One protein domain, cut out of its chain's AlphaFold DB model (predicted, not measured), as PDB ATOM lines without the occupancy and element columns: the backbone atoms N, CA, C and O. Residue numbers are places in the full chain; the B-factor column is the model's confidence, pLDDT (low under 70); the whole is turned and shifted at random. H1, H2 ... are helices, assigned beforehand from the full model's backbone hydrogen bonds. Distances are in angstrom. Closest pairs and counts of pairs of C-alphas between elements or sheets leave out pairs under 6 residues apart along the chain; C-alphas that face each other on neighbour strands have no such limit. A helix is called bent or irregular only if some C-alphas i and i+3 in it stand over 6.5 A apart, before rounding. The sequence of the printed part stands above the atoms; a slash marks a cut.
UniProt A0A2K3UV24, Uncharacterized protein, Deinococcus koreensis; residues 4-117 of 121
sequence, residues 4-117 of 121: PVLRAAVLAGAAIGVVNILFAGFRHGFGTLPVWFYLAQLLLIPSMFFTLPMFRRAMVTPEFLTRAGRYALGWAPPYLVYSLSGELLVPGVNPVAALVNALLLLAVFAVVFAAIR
ATOM      1  N   PRO A   4      12.701 -65.011 -55.475       84.56
ATOM      2  CA  PRO A   4      11.449 -64.263 -55.358       84.56
ATOM      3  C   PRO A   4      10.975 -63.623 -56.671       84.56
ATOM      4  O   PRO A   4       9.775 -63.527 -56.914       84.56
ATOM      5  N   VAL A   5      11.900 -63.168 -57.525       82.31
ATOM      6  CA  VAL A   5      11.559 -62.524 -58.808       82.31
ATOM      7  C   VAL A   5      11.134 -63.568 -59.830       82.31
ATOM      8  O   VAL A   5      10.138 -63.368 -60.517       82.31
ATOM      9  N   LEU A   6      11.862 -64.686 -59.892       86.38
ATOM     10  CA  LEU A   6      11.514 -65.839 -60.716       86.38
ATOM     11  C   LEU A   6      10.121 -66.360 -60.347       86.38
ATOM     12  O   LEU A   6       9.248 -66.468 -61.205       86.38
ATOM     13  N   ARG A   7       9.888 -66.599 -59.054       90.44
ATOM     14  CA  ARG A   7       8.598 -67.050 -58.534       90.44
ATOM     15  C   ARG A   7       7.479 -66.063 -58.852       90.44
ATOM     16  O   ARG A   7       6.426 -66.483 -59.318       90.44
ATOM     17  N   ALA A   8       7.700 -64.763 -58.655       88.56
ATOM     18  CA  ALA A   8       6.710 -63.743 -58.996       88.56
ATOM     19  C   ALA A   8       6.395 -63.716 -60.499       88.56
ATOM     20  O   ALA A   8       5.227 -63.628 -60.868       88.56
ATOM     21  N   ALA A   9       7.410 -63.828 -61.362       89.00
ATOM     22  CA  ALA A   9       7.222 -63.843 -62.808       89.00
ATOM     23  C   ALA A   9       6.417 -65.066 -63.267       89.00
ATOM     24  O   ALA A   9       5.463 -64.921 -64.029       89.00
ATOM     25  N   VAL A  10       6.757 -66.252 -62.750       92.50
ATOM     26  CA  VAL A  10       6.042 -67.499 -63.046       92.50
ATOM     27  C   VAL A  10       4.602 -67.428 -62.553       92.50
ATOM     28  O   VAL A  10       3.692 -67.686 -63.334       92.50
ATOM     29  N   LEU A  11       4.374 -67.031 -61.297       93.50
ATOM     30  CA  LEU A  11       3.026 -66.958 -60.729       93.50
ATOM     31  C   LEU A  11       2.158 -65.925 -61.449       93.50
ATOM     32  O   LEU A  11       1.023 -66.232 -61.798       93.50
ATOM     33  N   ALA A  12       2.677 -64.721 -61.703       91.75
ATOM     34  CA  ALA A  12       1.920 -63.677 -62.388       91.75
ATOM     35  C   ALA A  12       1.636 -64.050 -63.851       91.75
ATOM     36  O   ALA A  12       0.508 -63.899 -64.311       91.75
ATOM     37  N   GLY A  13       2.634 -64.573 -64.571       92.94
ATOM     38  CA  GLY A  13       2.472 -65.007 -65.957       92.94
ATOM     39  C   GLY A  13       1.474 -66.158 -66.082       92.94
ATOM     40  O   GLY A  13       0.560 -66.088 -66.901       92.94
ATOM     41  N   ALA A  14       1.593 -67.174 -65.222       94.94
ATOM     42  CA  ALA A  14       0.668 -68.302 -65.186       94.94
ATOM     43  C   ALA A  14      -0.753 -67.865 -64.804       94.94
ATOM     44  O   ALA A  14      -1.704 -68.283 -65.456       94.94
ATOM     45  N   ALA A  15      -0.909 -66.992 -63.802       95.00
ATOM     46  CA  ALA A  15      -2.217 -66.484 -63.399       95.00
ATOM     47  C   ALA A  15      -2.922 -65.754 -64.552       95.00
ATOM     48  O   ALA A  15      -4.082 -66.044 -64.833       95.00
ATOM     49  N   ILE A  16      -2.220 -64.863 -65.263       93.88
ATOM     50  CA  ILE A  16      -2.796 -64.170 -66.427       93.88
ATOM     51  C   ILE A  16      -3.126 -65.165 -67.540       93.88
ATOM     52  O   ILE A  16      -4.207 -65.081 -68.113       93.88
ATOM     53  N   GLY A  17      -2.239 -66.123 -67.819       95.25
ATOM     54  CA  GLY A  17      -2.477 -67.137 -68.847       95.25
ATOM     55  C   GLY A  17      -3.714 -67.984 -68.560       95.25
ATOM     56  O   GLY A  17      -4.552 -68.157 -69.439       95.25
ATOM     57  N   VAL A  18      -3.875 -68.446 -67.317       95.81
ATOM     58  CA  VAL A  18      -5.062 -69.199 -66.882       95.81
ATOM     59  C   VAL A  18      -6.321 -68.349 -67.016       95.81
ATOM     60  O   VAL A  18      -7.294 -68.799 -67.613       95.81
ATOM     61  N   VAL A  19      -6.303 -67.109 -66.521       95.50
ATOM     62  CA  VAL A  19      -7.457 -66.202 -66.627       95.50
ATOM     63  C   VAL A  19      -7.822 -65.941 -68.090       95.50
ATOM     64  O   VAL A  19      -9.002 -65.968 -68.437       95.50
ATOM     65  N   ASN A  20      -6.834 -65.764 -68.970       95.12
ATOM     66  CA  ASN A  20      -7.083 -65.553 -70.392       95.12
ATOM     67  C   ASN A  20      -7.682 -66.797 -71.067       95.12
ATOM     68  O   ASN A  20      -8.617 -66.679 -71.853       95.12
ATOM     69  N   ILE A  21      -7.201 -67.998 -70.720       96.00
ATOM     70  CA  ILE A  21      -7.786 -69.262 -71.196       96.00
ATOM     71  C   ILE A  21      -9.239 -69.387 -70.758       96.00
ATOM     72  O   ILE A  21     -10.081 -69.765 -71.568       96.00
ATOM     73  N   LEU A  22      -9.549 -69.051 -69.504       96.38
ATOM     74  CA  LEU A  22     -10.920 -69.090 -69.005       96.38
ATOM     75  C   LEU A  22     -11.816 -68.117 -69.776       96.38
ATOM     76  O   LEU A  22     -12.871 -68.522 -70.254       96.38
ATOM     77  N   PHE A  23     -11.394 -66.864 -69.967       95.25
ATOM     78  CA  PHE A  23     -12.182 -65.887 -70.725       95.25
ATOM     79  C   PHE A  23     -12.370 -66.280 -72.192       95.25
ATOM     80  O   PHE A  23     -13.493 -66.224 -72.696       95.25
ATOM     81  N   ALA A  24     -11.310 -66.725 -72.867       94.81
ATOM     82  CA  ALA A  24     -11.405 -67.199 -74.242       94.81
ATOM     83  C   ALA A  24     -12.299 -68.444 -74.346       94.81
ATOM     84  O   ALA A  24     -13.148 -68.521 -75.231       94.81
ATOM     85  N   GLY A  25     -12.170 -69.383 -73.408       95.00
ATOM     86  CA  GLY A  25     -12.969 -70.602 -73.355       95.00
ATOM     87  C   GLY A  25     -14.448 -70.339 -73.094       95.00
ATOM     88  O   GLY A  25     -15.289 -70.945 -73.751       95.00
ATOM     89  N   PHE A  26     -14.790 -69.392 -72.216       96.06
ATOM     90  CA  PHE A  26     -16.182 -68.981 -72.003       96.06
ATOM     91  C   PHE A  26     -16.780 -68.248 -73.206       96.06
ATOM     92  O   PHE A  26     -17.979 -68.357 -73.447       96.06
ATOM     93  N   ARG A  27     -15.965 -67.513 -73.971       94.12
ATOM     94  CA  ARG A  27     -16.431 -66.746 -75.133       94.12
ATOM     95  C   ARG A  27     -16.545 -67.580 -76.411       94.12
ATOM     96  O   ARG A  27     -17.487 -67.387 -77.171       94.12
ATOM     97  N   HIS A  28     -15.583 -68.463 -76.662       92.69
ATOM     98  CA  HIS A  28     -15.446 -69.198 -77.926       92.69
ATOM     99  C   HIS A  28     -15.706 -70.707 -77.784       92.69
ATOM    100  O   HIS A  28     -15.936 -71.382 -78.788       92.69
ATOM    101  N   GLY A  29     -15.711 -71.236 -76.557       93.25
ATOM    102  CA  GLY A  29     -15.790 -72.664 -76.245       93.25
ATOM    103  C   GLY A  29     -14.406 -73.297 -76.074       93.25
ATOM    104  O   GLY A  29     -13.541 -73.177 -76.932       93.25
ATOM    105  N   PHE A  30     -14.178 -74.036 -74.984       92.56
ATOM    106  CA  PHE A  30     -12.863 -74.644 -74.706       92.56
ATOM    107  C   PHE A  30     -12.394 -75.637 -75.783       92.56
ATOM    108  O   PHE A  30     -11.198 -75.730 -76.050       92.56
ATOM    109  N   GLY A  31     -13.326 -76.351 -76.425       92.69
ATOM    110  CA  GLY A  31     -13.022 -77.315 -77.489       92.69
ATOM    111  C   GLY A  31     -12.690 -76.689 -78.848       92.69
ATOM    112  O   GLY A  31     -12.237 -77.401 -79.738       92.69
ATOM    113  N   THR A  32     -12.913 -75.384 -79.024       92.62
ATOM    114  CA  THR A  32     -12.650 -74.674 -80.289       92.62
ATOM    115  C   THR A  32     -11.346 -73.882 -80.248       92.62
ATOM    116  O   THR A  32     -10.865 -73.436 -81.290       92.62
ATOM    117  N   LEU A  33     -10.752 -73.713 -79.059       95.56
ATOM    118  CA  LEU A  33      -9.507 -72.976 -78.902       95.56
ATOM    119  C   LEU A  33      -8.351 -73.731 -79.577       95.56
ATOM    120  O   LEU A  33      -8.077 -74.885 -79.233       95.56
ATOM    121  N   PRO A  34      -7.629 -73.093 -80.508       95.75
ATOM    122  CA  PRO A  34      -6.532 -73.733 -81.210       95.75
ATOM    123  C   PRO A  34      -5.313 -73.911 -80.296       95.75
ATOM    124  O   PRO A  34      -5.048 -73.093 -79.417       95.75
ATOM    125  N   VAL A  35      -4.503 -74.943 -80.550       95.94
ATOM    126  CA  VAL A  35      -3.302 -75.252 -79.744       95.94
ATOM    127  C   VAL A  35      -2.347 -74.056 -79.638       95.94
ATOM    128  O   VAL A  35      -1.796 -73.798 -78.568       95.94
ATOM    129  N   TRP A  36      -2.191 -73.277 -80.714       95.38
ATOM    130  CA  TRP A  36      -1.322 -72.097 -80.711       95.38
ATOM    131  C   TRP A  36      -1.744 -71.050 -79.671       95.38
ATOM    132  O   TRP A  36      -0.879 -70.363 -79.132       95.38
ATOM    133  N   PHE A  37      -3.038 -70.945 -79.344       96.44
ATOM    134  CA  PHE A  37      -3.530 -69.988 -78.352       96.44
ATOM    135  C   PHE A  37      -2.988 -70.320 -76.960       96.44
ATOM    136  O   PHE A  37      -2.510 -69.430 -76.257       96.44
ATOM    137  N   TYR A  38      -2.986 -71.604 -76.589       95.06
ATOM    138  CA  TYR A  38      -2.410 -72.081 -75.331       95.06
ATOM    139  C   TYR A  38      -0.896 -71.861 -75.281       95.06
ATOM    140  O   TYR A  38      -0.372 -71.397 -74.270       95.06
ATOM    141  N   LEU A  39      -0.196 -72.127 -76.389       95.25
ATOM    142  CA  LEU A  39       1.242 -71.867 -76.499       95.25
ATOM    143  C   LEU A  39       1.564 -70.376 -76.349       95.25
ATOM    144  O   LEU A  39       2.531 -70.026 -75.676       95.25
ATOM    145  N   ALA A  40       0.730 -69.491 -76.902       95.19
ATOM    146  CA  ALA A  40       0.881 -68.051 -76.723       95.19
ATOM    147  C   ALA A  40       0.764 -67.647 -75.245       95.19
ATOM    148  O   ALA A  40       1.531 -66.802 -74.789       95.19
ATOM    149  N   GLN A  41      -0.106 -68.292 -74.458       95.62
ATOM    150  CA  GLN A  41      -0.221 -67.991 -73.026       95.62
ATOM    151  C   GLN A  41       1.049 -68.336 -72.243       95.62
ATOM    152  O   GLN A  41       1.373 -67.656 -71.269       95.62
ATOM    153  N   LEU A  42       1.822 -69.333 -72.683       94.50
ATOM    154  CA  LEU A  42       3.109 -69.650 -72.058       94.50
ATOM    155  C   LEU A  42       4.117 -68.503 -72.203       94.50
ATOM    156  O   LEU A  42       4.966 -68.345 -71.329       94.50
ATOM    157  N   LEU A  43       3.992 -67.657 -73.236       94.81
ATOM    158  CA  LEU A  43       4.842 -66.475 -73.437       94.81
ATOM    159  C   LEU A  43       4.608 -65.381 -72.384       94.81
ATOM    160  O   LEU A  43       5.440 -64.480 -72.239       94.81
ATOM    161  N   LEU A  44       3.531 -65.458 -71.600       94.06
ATOM    162  CA  LEU A  44       3.289 -64.533 -70.491       94.06
ATOM    163  C   LEU A  44       4.306 -64.713 -69.360       94.06
ATOM    164  O   LEU A  44       4.668 -63.739 -68.704       94.06
ATOM    165  N   ILE A  45       4.823 -65.929 -69.161       91.12
ATOM    166  CA  ILE A  45       5.867 -66.196 -68.167       91.12
ATOM    167  C   ILE A  45       7.167 -65.448 -68.515       91.12
ATOM    168  O   ILE A  45       7.576 -64.603 -67.715       91.12
ATOM    169  N   PRO A  46       7.815 -65.663 -69.683       91.75
ATOM    170  CA  PRO A  46       9.015 -64.916 -70.060       91.75
ATOM    171  C   PRO A  46       8.751 -63.409 -70.186       91.75
ATOM    172  O   PRO A  46       9.618 -62.613 -69.827       91.75
ATOM    173  N   SER A  47       7.544 -62.998 -70.593       92.94
ATOM    174  CA  SER A  47       7.140 -61.584 -70.617       92.94
ATOM    175  C   SER A  47       7.294 -60.917 -69.247       92.94
ATOM    176  O   SER A  47       7.852 -59.825 -69.146       92.94
ATOM    177  N   MET A  48       6.896 -61.601 -68.169       92.06
ATOM    178  CA  MET A  48       6.988 -61.055 -66.813       92.06
ATOM    179  C   MET A  48       8.424 -60.795 -66.343       92.06
ATOM    180  O   MET A  48       8.654 -59.858 -65.574       92.06
ATOM    181  N   PHE A  49       9.409 -61.555 -66.828       89.88
ATOM    182  CA  PHE A  49      10.817 -61.296 -66.498       89.88
ATOM    183  C   PHE A  49      11.326 -59.980 -67.072       89.88
ATOM    184  O   PHE A  49      12.150 -59.325 -66.437       89.88
ATOM    185  N   PHE A  50      10.832 -59.577 -68.243       87.31
ATOM    186  CA  PHE A  50      11.143 -58.272 -68.823       87.31
ATOM    187  C   PHE A  50      10.351 -57.156 -68.142       87.31
ATOM    188  O   PHE A  50      10.890 -56.084 -67.855       87.31
ATOM    189  N   THR A  51       9.088 -57.424 -67.821       91.44
ATOM    190  CA  THR A  51       8.166 -56.460 -67.220       91.44
ATOM    191  C   THR A  51       8.588 -56.004 -65.823       91.44
ATOM    192  O   THR A  51       8.638 -54.801 -65.551       91.44
ATOM    193  N   LEU A  52       8.918 -56.935 -64.919       89.38
ATOM    194  CA  LEU A  52       9.173 -56.611 -63.509       89.38
ATOM    195  C   LEU A  52      10.333 -55.609 -63.310       89.38
ATOM    196  O   LEU A  52      10.156 -54.635 -62.569       89.38
ATOM    197  N   PRO A  53      11.501 -55.760 -63.970       90.31
ATOM    198  CA  PRO A  53      12.565 -54.759 -63.924       90.31
ATOM    199  C   PRO A  53      12.145 -53.397 -64.485       90.31
ATOM    200  O   PRO A  53      12.538 -52.371 -63.928       90.31
ATOM    201  N   MET A  54      11.344 -53.361 -65.556       92.81
ATOM    202  CA  MET A  54      10.904 -52.103 -66.171       92.81
ATOM    203  C   MET A  54       9.981 -51.316 -65.248       92.81
ATOM    204  O   MET A  54      10.202 -50.120 -65.059       92.81
ATOM    205  N   PHE A  55       9.036 -51.976 -64.576       91.88
ATOM    206  CA  PHE A  55       8.205 -51.310 -63.570       91.88
ATOM    207  C   PHE A  55       9.012 -50.812 -62.375       91.88
ATOM    208  O   PHE A  55       8.799 -49.686 -61.931       91.88
ATOM    209  N   ARG A  56       9.986 -51.592 -61.887       90.75
ATOM    210  CA  ARG A  56      10.897 -51.132 -60.824       90.75
ATOM    211  C   ARG A  56      11.636 -49.861 -61.225       90.75
ATOM    212  O   ARG A  56      11.662 -48.906 -60.456       90.75
ATOM    213  N   ARG A  57      12.177 -49.823 -62.445       92.44
ATOM    214  CA  ARG A  57      12.836 -48.628 -62.990       92.44
ATOM    215  C   ARG A  57      11.856 -47.469 -63.151       92.44
ATOM    216  O   ARG A  57      12.213 -46.347 -62.814       92.44
ATOM    217  N   ALA A  58      10.638 -47.715 -63.634       93.50
ATOM    218  CA  ALA A  58       9.615 -46.686 -63.820       93.50
ATOM    219  C   ALA A  58       9.259 -45.983 -62.500       93.50
ATOM    220  O   ALA A  58       9.239 -44.756 -62.452       93.50
ATOM    221  N   MET A  59       9.061 -46.747 -61.419       91.75
ATOM    222  CA  MET A  59       8.651 -46.216 -60.110       91.75
ATOM    223  C   MET A  59       9.638 -45.210 -59.510       91.75
ATOM    224  O   MET A  59       9.214 -44.309 -58.799       91.75
ATOM    225  N   VAL A  60      10.932 -45.331 -59.814       93.94
ATOM    226  CA  VAL A  60      11.980 -44.425 -59.310       93.94
ATOM    227  C   VAL A  60      12.373 -43.335 -60.313       93.94
ATOM    228  O   VAL A  60      13.305 -42.579 -60.070       93.94
ATOM    229  N   THR A  61      11.705 -43.251 -61.470       94.25
ATOM    230  CA  THR A  61      12.051 -42.277 -62.517       94.25
ATOM    231  C   THR A  61      11.315 -40.959 -62.288       94.25
ATOM    232  O   THR A  61      10.087 -40.960 -62.383       94.25
ATOM    233  N   PRO A  62      11.999 -39.828 -62.043       92.12
ATOM    234  CA  PRO A  62      11.331 -38.554 -61.774       92.12
ATOM    235  C   PRO A  62      10.755 -37.895 -63.033       92.12
ATOM    236  O   PRO A  62       9.642 -37.362 -63.001       92.12
ATOM    237  N   GLU A  63      11.474 -37.977 -64.152       94.69
ATOM    238  CA  GLU A  63      11.057 -37.408 -65.436       94.69
ATOM    239  C   GLU A  63       9.840 -38.171 -65.991       94.69
ATOM    240  O   GLU A  63       9.790 -39.404 -65.964       94.69
ATOM    241  N   PHE A  64       8.812 -37.431 -66.411       93.88
ATOM    242  CA  PHE A  64       7.494 -37.982 -66.716       93.88
ATOM    243  C   PHE A  64       7.487 -38.838 -67.983       93.88
ATOM    244  O   PHE A  64       6.974 -39.955 -67.941       93.88
ATOM    245  N   LEU A  65       8.063 -38.352 -69.084       95.06
ATOM    246  CA  LEU A  65       8.045 -39.045 -70.373       95.06
ATOM    247  C   LEU A  65       8.855 -40.341 -70.315       95.06
ATOM    248  O   LEU A  65       8.400 -41.383 -70.776       95.06
ATOM    249  N   THR A  66      10.009 -40.317 -69.660       94.94
ATOM    250  CA  THR A  66      10.862 -41.482 -69.416       94.94
ATOM    251  C   THR A  66      10.155 -42.476 -68.505       94.94
ATOM    252  O   THR A  66      10.207 -43.683 -68.747       94.94
ATOM    253  N   ARG A  67       9.455 -42.004 -67.464       95.56
ATOM    254  CA  ARG A  67       8.642 -42.869 -66.599       95.56
ATOM    255  C   ARG A  67       7.504 -43.525 -67.380       95.56
ATOM    256  O   ARG A  67       7.326 -44.735 -67.256       95.56
ATOM    257  N   ALA A  68       6.781 -42.761 -68.196       96.00
ATOM    258  CA  ALA A  68       5.736 -43.272 -69.078       96.00
ATOM    259  C   ALA A  68       6.302 -44.301 -70.058       96.00
ATOM    260  O   ALA A  68       5.781 -45.408 -70.129       96.00
ATOM    261  N   GLY A  69       7.430 -44.016 -70.710       95.50
ATOM    262  CA  GLY A  69       8.115 -44.968 -71.586       95.50
ATOM    263  C   GLY A  69       8.490 -46.270 -70.872       95.50
ATOM    264  O   GLY A  69       8.277 -47.355 -71.403       95.50
ATOM    265  N   ARG A  70       8.972 -46.203 -69.626       95.31
ATOM    266  CA  ARG A  70       9.277 -47.406 -68.829       95.31
ATOM    267  C   ARG A  70       8.019 -48.185 -68.436       95.31
ATOM    268  O   ARG A  70       8.056 -49.413 -68.450       95.31
ATOM    269  N   TYR A  71       6.910 -47.510 -68.124       95.69
ATOM    270  CA  TYR A  71       5.619 -48.179 -67.923       95.69
ATOM    271  C   TYR A  71       5.099 -48.817 -69.213       95.69
ATOM    272  O   TYR A  71       4.646 -49.957 -69.161       95.69
ATOM    273  N   ALA A  72       5.224 -48.142 -70.358       95.56
ATOM    274  CA  ALA A  72       4.867 -48.681 -71.669       95.56
ATOM    275  C   ALA A  72       5.647 -49.970 -71.964       95.56
ATOM    276  O   ALA A  72       5.047 -51.003 -72.245       95.56
ATOM    277  N   LEU A  73       6.974 -49.944 -71.803       94.38
ATOM    278  CA  LEU A  73       7.829 -51.123 -71.983       94.38
ATOM    279  C   LEU A  73       7.524 -52.236 -70.974       94.38
ATOM    280  O   LEU A  73       7.624 -53.411 -71.314       94.38
ATOM    281  N   GLY A  74       7.152 -51.886 -69.740       93.62
ATOM    282  CA  GLY A  74       6.731 -52.863 -68.741       93.62
ATOM    283  C   GLY A  74       5.434 -53.569 -69.133       93.62
ATOM    284  O   GLY A  74       5.355 -54.793 -69.060       93.62
ATOM    285  N   TRP A  75       4.434 -52.820 -69.594       92.56
ATOM    286  CA  TRP A  75       3.142 -53.372 -70.000       92.56
ATOM    287  C   TRP A  75       3.178 -54.096 -71.350       92.56
ATOM    288  O   TRP A  75       2.387 -55.014 -71.543       92.56
ATOM    289  N   ALA A  76       4.090 -53.734 -72.258       94.19
ATOM    290  CA  ALA A  76       4.061 -54.194 -73.649       94.19
ATOM    291  C   ALA A  76       4.060 -55.710 -73.829       94.19
ATOM    292  O   ALA A  76       3.097 -56.205 -74.417       94.19
ATOM    293  N   PRO A  77       5.045 -56.470 -73.323       92.75
ATOM    294  CA  PRO A  77       5.097 -57.901 -73.595       92.75
ATOM    295  C   PRO A  77       3.839 -58.664 -73.137       92.75
ATOM    296  O   PRO A  77       3.203 -59.295 -73.983       92.75
ATOM    297  N   PRO A  78       3.397 -58.578 -71.862       92.94
ATOM    298  CA  PRO A  78       2.234 -59.342 -71.423       92.94
ATOM    299  C   PRO A  78       0.932 -58.835 -72.053       92.94
ATOM    300  O   PRO A  78       0.063 -59.643 -72.374       92.94
ATOM    301  N   TYR A  79       0.794 -57.521 -72.264       93.00
ATOM    302  CA  TYR A  79      -0.423 -56.952 -72.835       93.00
ATOM    303  C   TYR A  79      -0.596 -57.314 -74.310       93.00
ATOM    304  O   TYR A  79      -1.695 -57.676 -74.719       93.00
ATOM    305  N   LEU A  80       0.479 -57.272 -75.103       94.12
ATOM    306  CA  LEU A  80       0.432 -57.660 -76.512       94.12
ATOM    307  C   LEU A  80       0.129 -59.148 -76.667       94.12
ATOM    308  O   LEU A  80      -0.715 -59.501 -77.484       94.12
ATOM    309  N   VAL A  81       0.753 -60.014 -75.861       93.81
ATOM    310  CA  VAL A  81       0.446 -61.453 -75.873       93.81
ATOM    311  C   VAL A  81      -1.027 -61.682 -75.546       93.81
ATOM    312  O   VAL A  81      -1.722 -62.350 -76.308       93.81
ATOM    313  N   TYR A  82      -1.523 -61.090 -74.459       91.44
ATOM    314  CA  TYR A  82      -2.923 -61.195 -74.052       91.44
ATOM    315  C   TYR A  82      -3.883 -60.685 -75.140       91.44
ATOM    316  O   TYR A  82      -4.731 -61.435 -75.619       91.44
ATOM    317  N   SER A  83      -3.718 -59.429 -75.564       92.06
ATOM    318  CA  SER A  83      -4.651 -58.755 -76.467       92.06
ATOM    319  C   SER A  83      -4.651 -59.385 -77.853       92.06
ATOM    320  O   SER A  83      -5.716 -59.652 -78.397       92.06
ATOM    321  N   LEU A  84      -3.475 -59.650 -78.432       94.00
ATOM    322  CA  LEU A  84      -3.392 -60.185 -79.789       94.00
ATOM    323  C   LEU A  84      -3.823 -61.647 -79.842       94.00
ATOM    324  O   LEU A  84      -4.542 -62.021 -80.762       94.00
ATOM    325  N   SER A  85      -3.435 -62.468 -78.858       93.88
ATOM    326  CA  SER A  85      -3.872 -63.871 -78.845       93.88
ATOM    327  C   SER A  85      -5.389 -64.001 -78.730       93.88
ATOM    328  O   SER A  85      -5.942 -64.906 -79.340       93.88
ATOM    329  N   GLY A  86      -6.059 -63.093 -78.010       92.06
ATOM    330  CA  GLY A  86      -7.520 -63.048 -77.926       92.06
ATOM    331  C   GLY A  86      -8.192 -62.525 -79.200       92.06
ATOM    332  O   GLY A  86      -9.103 -63.167 -79.713       92.06
ATOM    333  N   GLU A  87      -7.737 -61.391 -79.740       92.19
ATOM    334  CA  GLU A  87      -8.319 -60.788 -80.954       92.19
ATOM    335  C   GLU A  87      -8.200 -61.715 -82.172       92.19
ATOM    336  O   GLU A  87      -9.136 -61.841 -82.957       92.19
ATOM    337  N   LEU A  88      -7.081 -62.435 -82.304       92.94
ATOM    338  CA  LEU A  88      -6.850 -63.367 -83.412       92.94
ATOM    339  C   LEU A  88      -7.715 -64.640 -83.352       92.94
ATOM    340  O   LEU A  88      -7.705 -65.415 -84.307       92.94
ATOM    341  N   LEU A  89      -8.474 -64.865 -82.272       92.81
ATOM    342  CA  LEU A  89      -9.507 -65.908 -82.235       92.81
ATOM    343  C   LEU A  89     -10.784 -65.492 -82.974       92.81
ATOM    344  O   LEU A  89     -11.595 -66.351 -83.318       92.81
ATOM    345  N   VAL A  90     -10.994 -64.191 -83.198       90.94
ATOM    346  CA  VAL A  90     -12.192 -63.676 -83.863       90.94
ATOM    347  C   VAL A  90     -12.028 -63.811 -85.382       90.94
ATOM    348  O   VAL A  90     -11.099 -63.237 -85.956       90.94
ATOM    349  N   PRO A  91     -12.924 -64.534 -86.079       89.44
ATOM    350  CA  PRO A  91     -12.853 -64.644 -87.531       89.44
ATOM    351  C   PRO A  91     -12.961 -63.272 -88.209       89.44
ATOM    352  O   PRO A  91     -13.829 -62.472 -87.870       89.44
ATOM    353  N   GLY A  92     -12.093 -63.012 -89.189       90.56
ATOM    354  CA  GLY A  92     -12.105 -61.766 -89.965       90.56
ATOM    355  C   GLY A  92     -11.427 -60.567 -89.293       90.56
ATOM    356  O   GLY A  92     -11.465 -59.471 -89.851       90.56
ATOM    357  N   VAL A  93     -10.784 -60.747 -88.131       91.12
ATOM    358  CA  VAL A  93      -9.995 -59.680 -87.501       91.12
ATOM    359  C   VAL A  93      -8.839 -59.251 -88.410       91.12
ATOM    360  O   VAL A  93      -8.108 -60.077 -88.961       91.12
ATOM    361  N   ASN A  94      -8.641 -57.938 -88.540       93.56
ATOM    362  CA  ASN A  94      -7.450 -57.385 -89.173       93.56
ATOM    363  C   ASN A  94      -6.316 -57.310 -88.128       93.56
ATOM    364  O   ASN A  94      -6.419 -56.516 -87.186       93.56
ATOM    365  N   PRO A  95      -5.219 -58.074 -88.287       90.25
ATOM    366  CA  PRO A  95      -4.145 -58.140 -87.296       90.25
ATOM    367  C   PRO A  95      -3.440 -56.793 -87.088       90.25
ATOM    368  O   PRO A  95      -2.993 -56.491 -85.984       90.25
ATOM    369  N   VAL A  96      -3.373 -55.955 -88.127       93.75
ATOM    370  CA  VAL A  96      -2.762 -54.623 -88.042       93.75
ATOM    371  C   VAL A  96      -3.639 -53.693 -87.212       93.75
ATOM    372  O   VAL A  96      -3.133 -52.991 -86.342       93.75
ATOM    373  N   ALA A  97      -4.956 -53.719 -87.430       92.44
ATOM    374  CA  ALA A  97      -5.891 -52.918 -86.642       92.44
ATOM    375  C   ALA A  97      -5.878 -53.331 -85.160       92.44
ATOM    376  O   ALA A  97      -5.827 -52.465 -84.286       92.44
ATOM    377  N   ALA A  98      -5.840 -54.639 -84.879       93.12
ATOM    378  CA  ALA A  98      -5.711 -55.162 -83.519       93.12
ATOM    379  C   ALA A  98      -4.404 -54.704 -82.848       93.12
ATOM    380  O   ALA A  98      -4.423 -54.251 -81.703       93.12
ATOM    381  N   LEU A  99      -3.280 -54.744 -83.574       94.12
ATOM    382  CA  LEU A  99      -1.996 -54.244 -83.081       94.12
ATOM    383  C   LEU A  99      -2.041 -52.743 -82.783       94.12
ATOM    384  O   LEU A  99      -1.612 -52.328 -81.710       94.12
ATOM    385  N   VAL A 100      -2.578 -51.931 -83.695       95.31
ATOM    386  CA  VAL A 100      -2.705 -50.481 -83.487       95.31
ATOM    387  C   VAL A 100      -3.564 -50.185 -82.257       95.31
ATOM    388  O   VAL A 100      -3.152 -49.393 -81.413       95.31
ATOM    389  N   ASN A 101      -4.708 -50.857 -82.104       93.75
ATOM    390  CA  ASN A 101      -5.566 -50.694 -80.931       93.75
ATOM    391  C   ASN A 101      -4.837 -51.072 -79.631       93.75
ATOM    392  O   ASN A 101      -4.883 -50.330 -78.647       93.75
ATOM    393  N   ALA A 102      -4.093 -52.181 -79.643       94.25
ATOM    394  CA  ALA A 102      -3.299 -52.600 -78.497       94.25
ATOM    395  C   ALA A 102      -2.204 -51.573 -78.147       94.25
ATOM    396  O   ALA A 102      -2.016 -51.235 -76.979       94.25
ATOM    397  N   LEU A 103      -1.506 -51.015 -79.141       94.81
ATOM    398  CA  LEU A 103      -0.491 -49.981 -78.915       94.81
ATOM    399  C   LEU A 103      -1.096 -48.682 -78.358       94.81
ATOM    400  O   LEU A 103      -0.495 -48.061 -77.479       94.81
ATOM    401  N   LEU A 104      -2.288 -48.292 -78.817       95.44
ATOM    402  CA  LEU A 104      -3.002 -47.124 -78.295       95.44
ATOM    403  C   LEU A 104      -3.403 -47.317 -76.830       95.44
ATOM    404  O   LEU A 104      -3.092 -46.468 -75.995       95.44
ATOM    405  N   LEU A 105      -4.031 -48.447 -76.491       94.12
ATOM    406  CA  LEU A 105      -4.402 -48.754 -75.106       94.12
ATOM    407  C   LEU A 105      -3.174 -48.835 -74.200       94.12
ATOM    408  O   LEU A 105      -3.184 -48.319 -73.084       94.12
ATOM    409  N   LEU A 106      -2.084 -49.411 -74.699       95.50
ATOM    410  CA  LEU A 106      -0.820 -49.447 -73.985       95.50
ATOM    411  C   LEU A 106      -0.262 -48.048 -73.703       95.50
ATOM    412  O   LEU A 106       0.192 -47.791 -72.586       95.50
ATOM    413  N   ALA A 107      -0.309 -47.142 -74.682       94.75
ATOM    414  CA  ALA A 107       0.115 -45.760 -74.493       94.75
ATOM    415  C   ALA A 107      -0.743 -45.054 -73.430       94.75
ATOM    416  O   ALA A 107      -0.201 -44.392 -72.542       94.75
ATOM    417  N   VAL A 108      -2.064 -45.264 -73.458       95.56
ATOM    418  CA  VAL A 108      -2.990 -44.739 -72.442       95.56
ATOM    419  C   VAL A 108      -2.628 -45.266 -71.054       95.56
ATOM    420  O   VAL A 108      -2.428 -44.472 -70.131       95.56
ATOM    421  N   PHE A 109      -2.463 -46.582 -70.893       92.56
ATOM    422  CA  PHE A 109      -2.068 -47.166 -69.609       92.56
ATOM    423  C   PHE A 109      -0.729 -46.613 -69.125       92.56
ATOM    424  O   PHE A 109      -0.600 -46.232 -67.963       92.56
ATOM    425  N   ALA A 110       0.264 -46.512 -70.003       94.19
ATOM    426  CA  ALA A 110       1.577 -45.994 -69.653       94.19
ATOM    427  C   ALA A 110       1.520 -44.567 -69.086       94.19
ATOM    428  O   ALA A 110       2.135 -44.287 -68.053       94.19
ATOM    429  N   VAL A 111       0.745 -43.687 -69.725       95.94
ATOM    430  CA  VAL A 111       0.536 -42.300 -69.288       95.94
ATOM    431  C   VAL A 111      -0.192 -42.254 -67.944       95.94
ATOM    432  O   VAL A 111       0.265 -41.572 -67.023       95.94
ATOM    433  N   VAL A 112      -1.273 -43.023 -67.791       95.62
ATOM    434  CA  VAL A 112      -2.054 -43.091 -66.545       95.62
ATOM    435  C   VAL A 112      -1.190 -43.576 -65.378       95.62
ATOM    436  O   VAL A 112      -1.144 -42.939 -64.326       95.62
ATOM    437  N   PHE A 113      -0.431 -44.658 -65.558       94.19
ATOM    438  CA  PHE A 113       0.455 -45.174 -64.512       94.19
ATOM    439  C   PHE A 113       1.600 -44.208 -64.186       94.19
ATOM    440  O   PHE A 113       1.952 -44.056 -63.013       94.19
ATOM    441  N   ALA A 114       2.154 -43.511 -65.181       93.88
ATOM    442  CA  ALA A 114       3.170 -42.486 -64.952       93.88
ATOM    443  C   ALA A 114       2.640 -41.275 -64.175       93.88
ATOM    444  O   ALA A 114       3.412 -40.652 -63.435       93.88
ATOM    445  N   ALA A 115       1.356 -40.947 -64.327       93.56
ATOM    446  CA  ALA A 115       0.697 -39.887 -63.577       93.56
ATOM    447  C   ALA A 115       0.420 -40.305 -62.123       93.56
ATOM    448  O   ALA A 115       0.772 -39.568 -61.204       93.56
ATOM    449  N   ILE A 116      -0.145 -41.500 -61.910       93.81
ATOM    450  CA  ILE A 116      -0.561 -41.979 -60.578       93.81
ATOM    451  C   ILE A 116       0.644 -42.355 -59.705       93.81
ATOM    452  O   ILE A 116       0.676 -42.044 -58.518       93.81
ATOM    453  N   ARG A 117       1.658 -43.022 -60.270       87.25
ATOM    454  CA  ARG A 117       2.833 -43.504 -59.523       87.25
ATOM    455  C   ARG A 117       4.017 -42.558 -59.663       87.25
ATOM    456  O   ARG A 117       5.068 -42.928 -60.193       87.25
TER     457      ARG A 117
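What this domain is: This is residues 4 to 117 of the 121 residues of an uncharacterized protein of Deinococcus koreensis (UniProt A0A2K3UV24). A flat slab of helices has the bent helix H4 in its middle, with H5 packed on one side and H1, H2 and H3 on the other, where H1 crosses H3. The 114 printed residues hold five named helices, H1 to H5 in chain order, and no named strand: the class is all helix. The whole is compact, with a radius of gyration of the C-alphas of 15.1 A, and spans 48 by 34 by 18 A.

How they stand to each other: H1, residues 4 to 28, touches H2, residues 35 to 42, with residues 13 to 21 alone, closest at the C-alphas of Gly 17 and Gln 41, 4.8 A; they form a helical hairpin. H1 touches H3, residues 44 to 59, at a steep tilt of 60 degrees, closest at the C-alphas of Gly 13 and Ile 45, 4.2 A. H4, residues 64 to 87, was assigned as one helix by its hydrogen bonds but is bent: C-alphas 74 and 77 are 7.2 A apart, and its arms H4a, residues 64 to 74, and H4b, residues 77 to 87, stand at 61 degrees. H3 and H4a form a hairpin at 16 degrees, a shallow tilt, closest at the C-alphas of Thr 51 and Gly 74, 4.2 A. H4b and H5, residues 95 to 116, form another, closest at the C-alphas of Leu 80 and Ala 102, 6.6 A. H1 and H5 are apart. Every O i to N i+4 pair is within hydrogen-bond range in H1, H2, H4a, H4b and H5, and 8 of 12 in H3.

Where its parts are: H1 begins at C-alpha 4 (11.449, -64.263, -55.358) and is 35.5 A long. H2 measures 11.5 A, H3 21.7 A, H4a 15.0 A and H4b 15.6 A. H3 has a kink of 32 degrees near residue 51. H5, 31.4 A, ends at C-alpha 116 (-0.561, -41.979, -60.578).

The domain as a whole: The C-alphas of Gly 31 and Pro 62 are the two farthest apart, 48.4 A. The printed part has no cut and no long link. Its mean pLDDT is 93.3, and no printed residue is under 70.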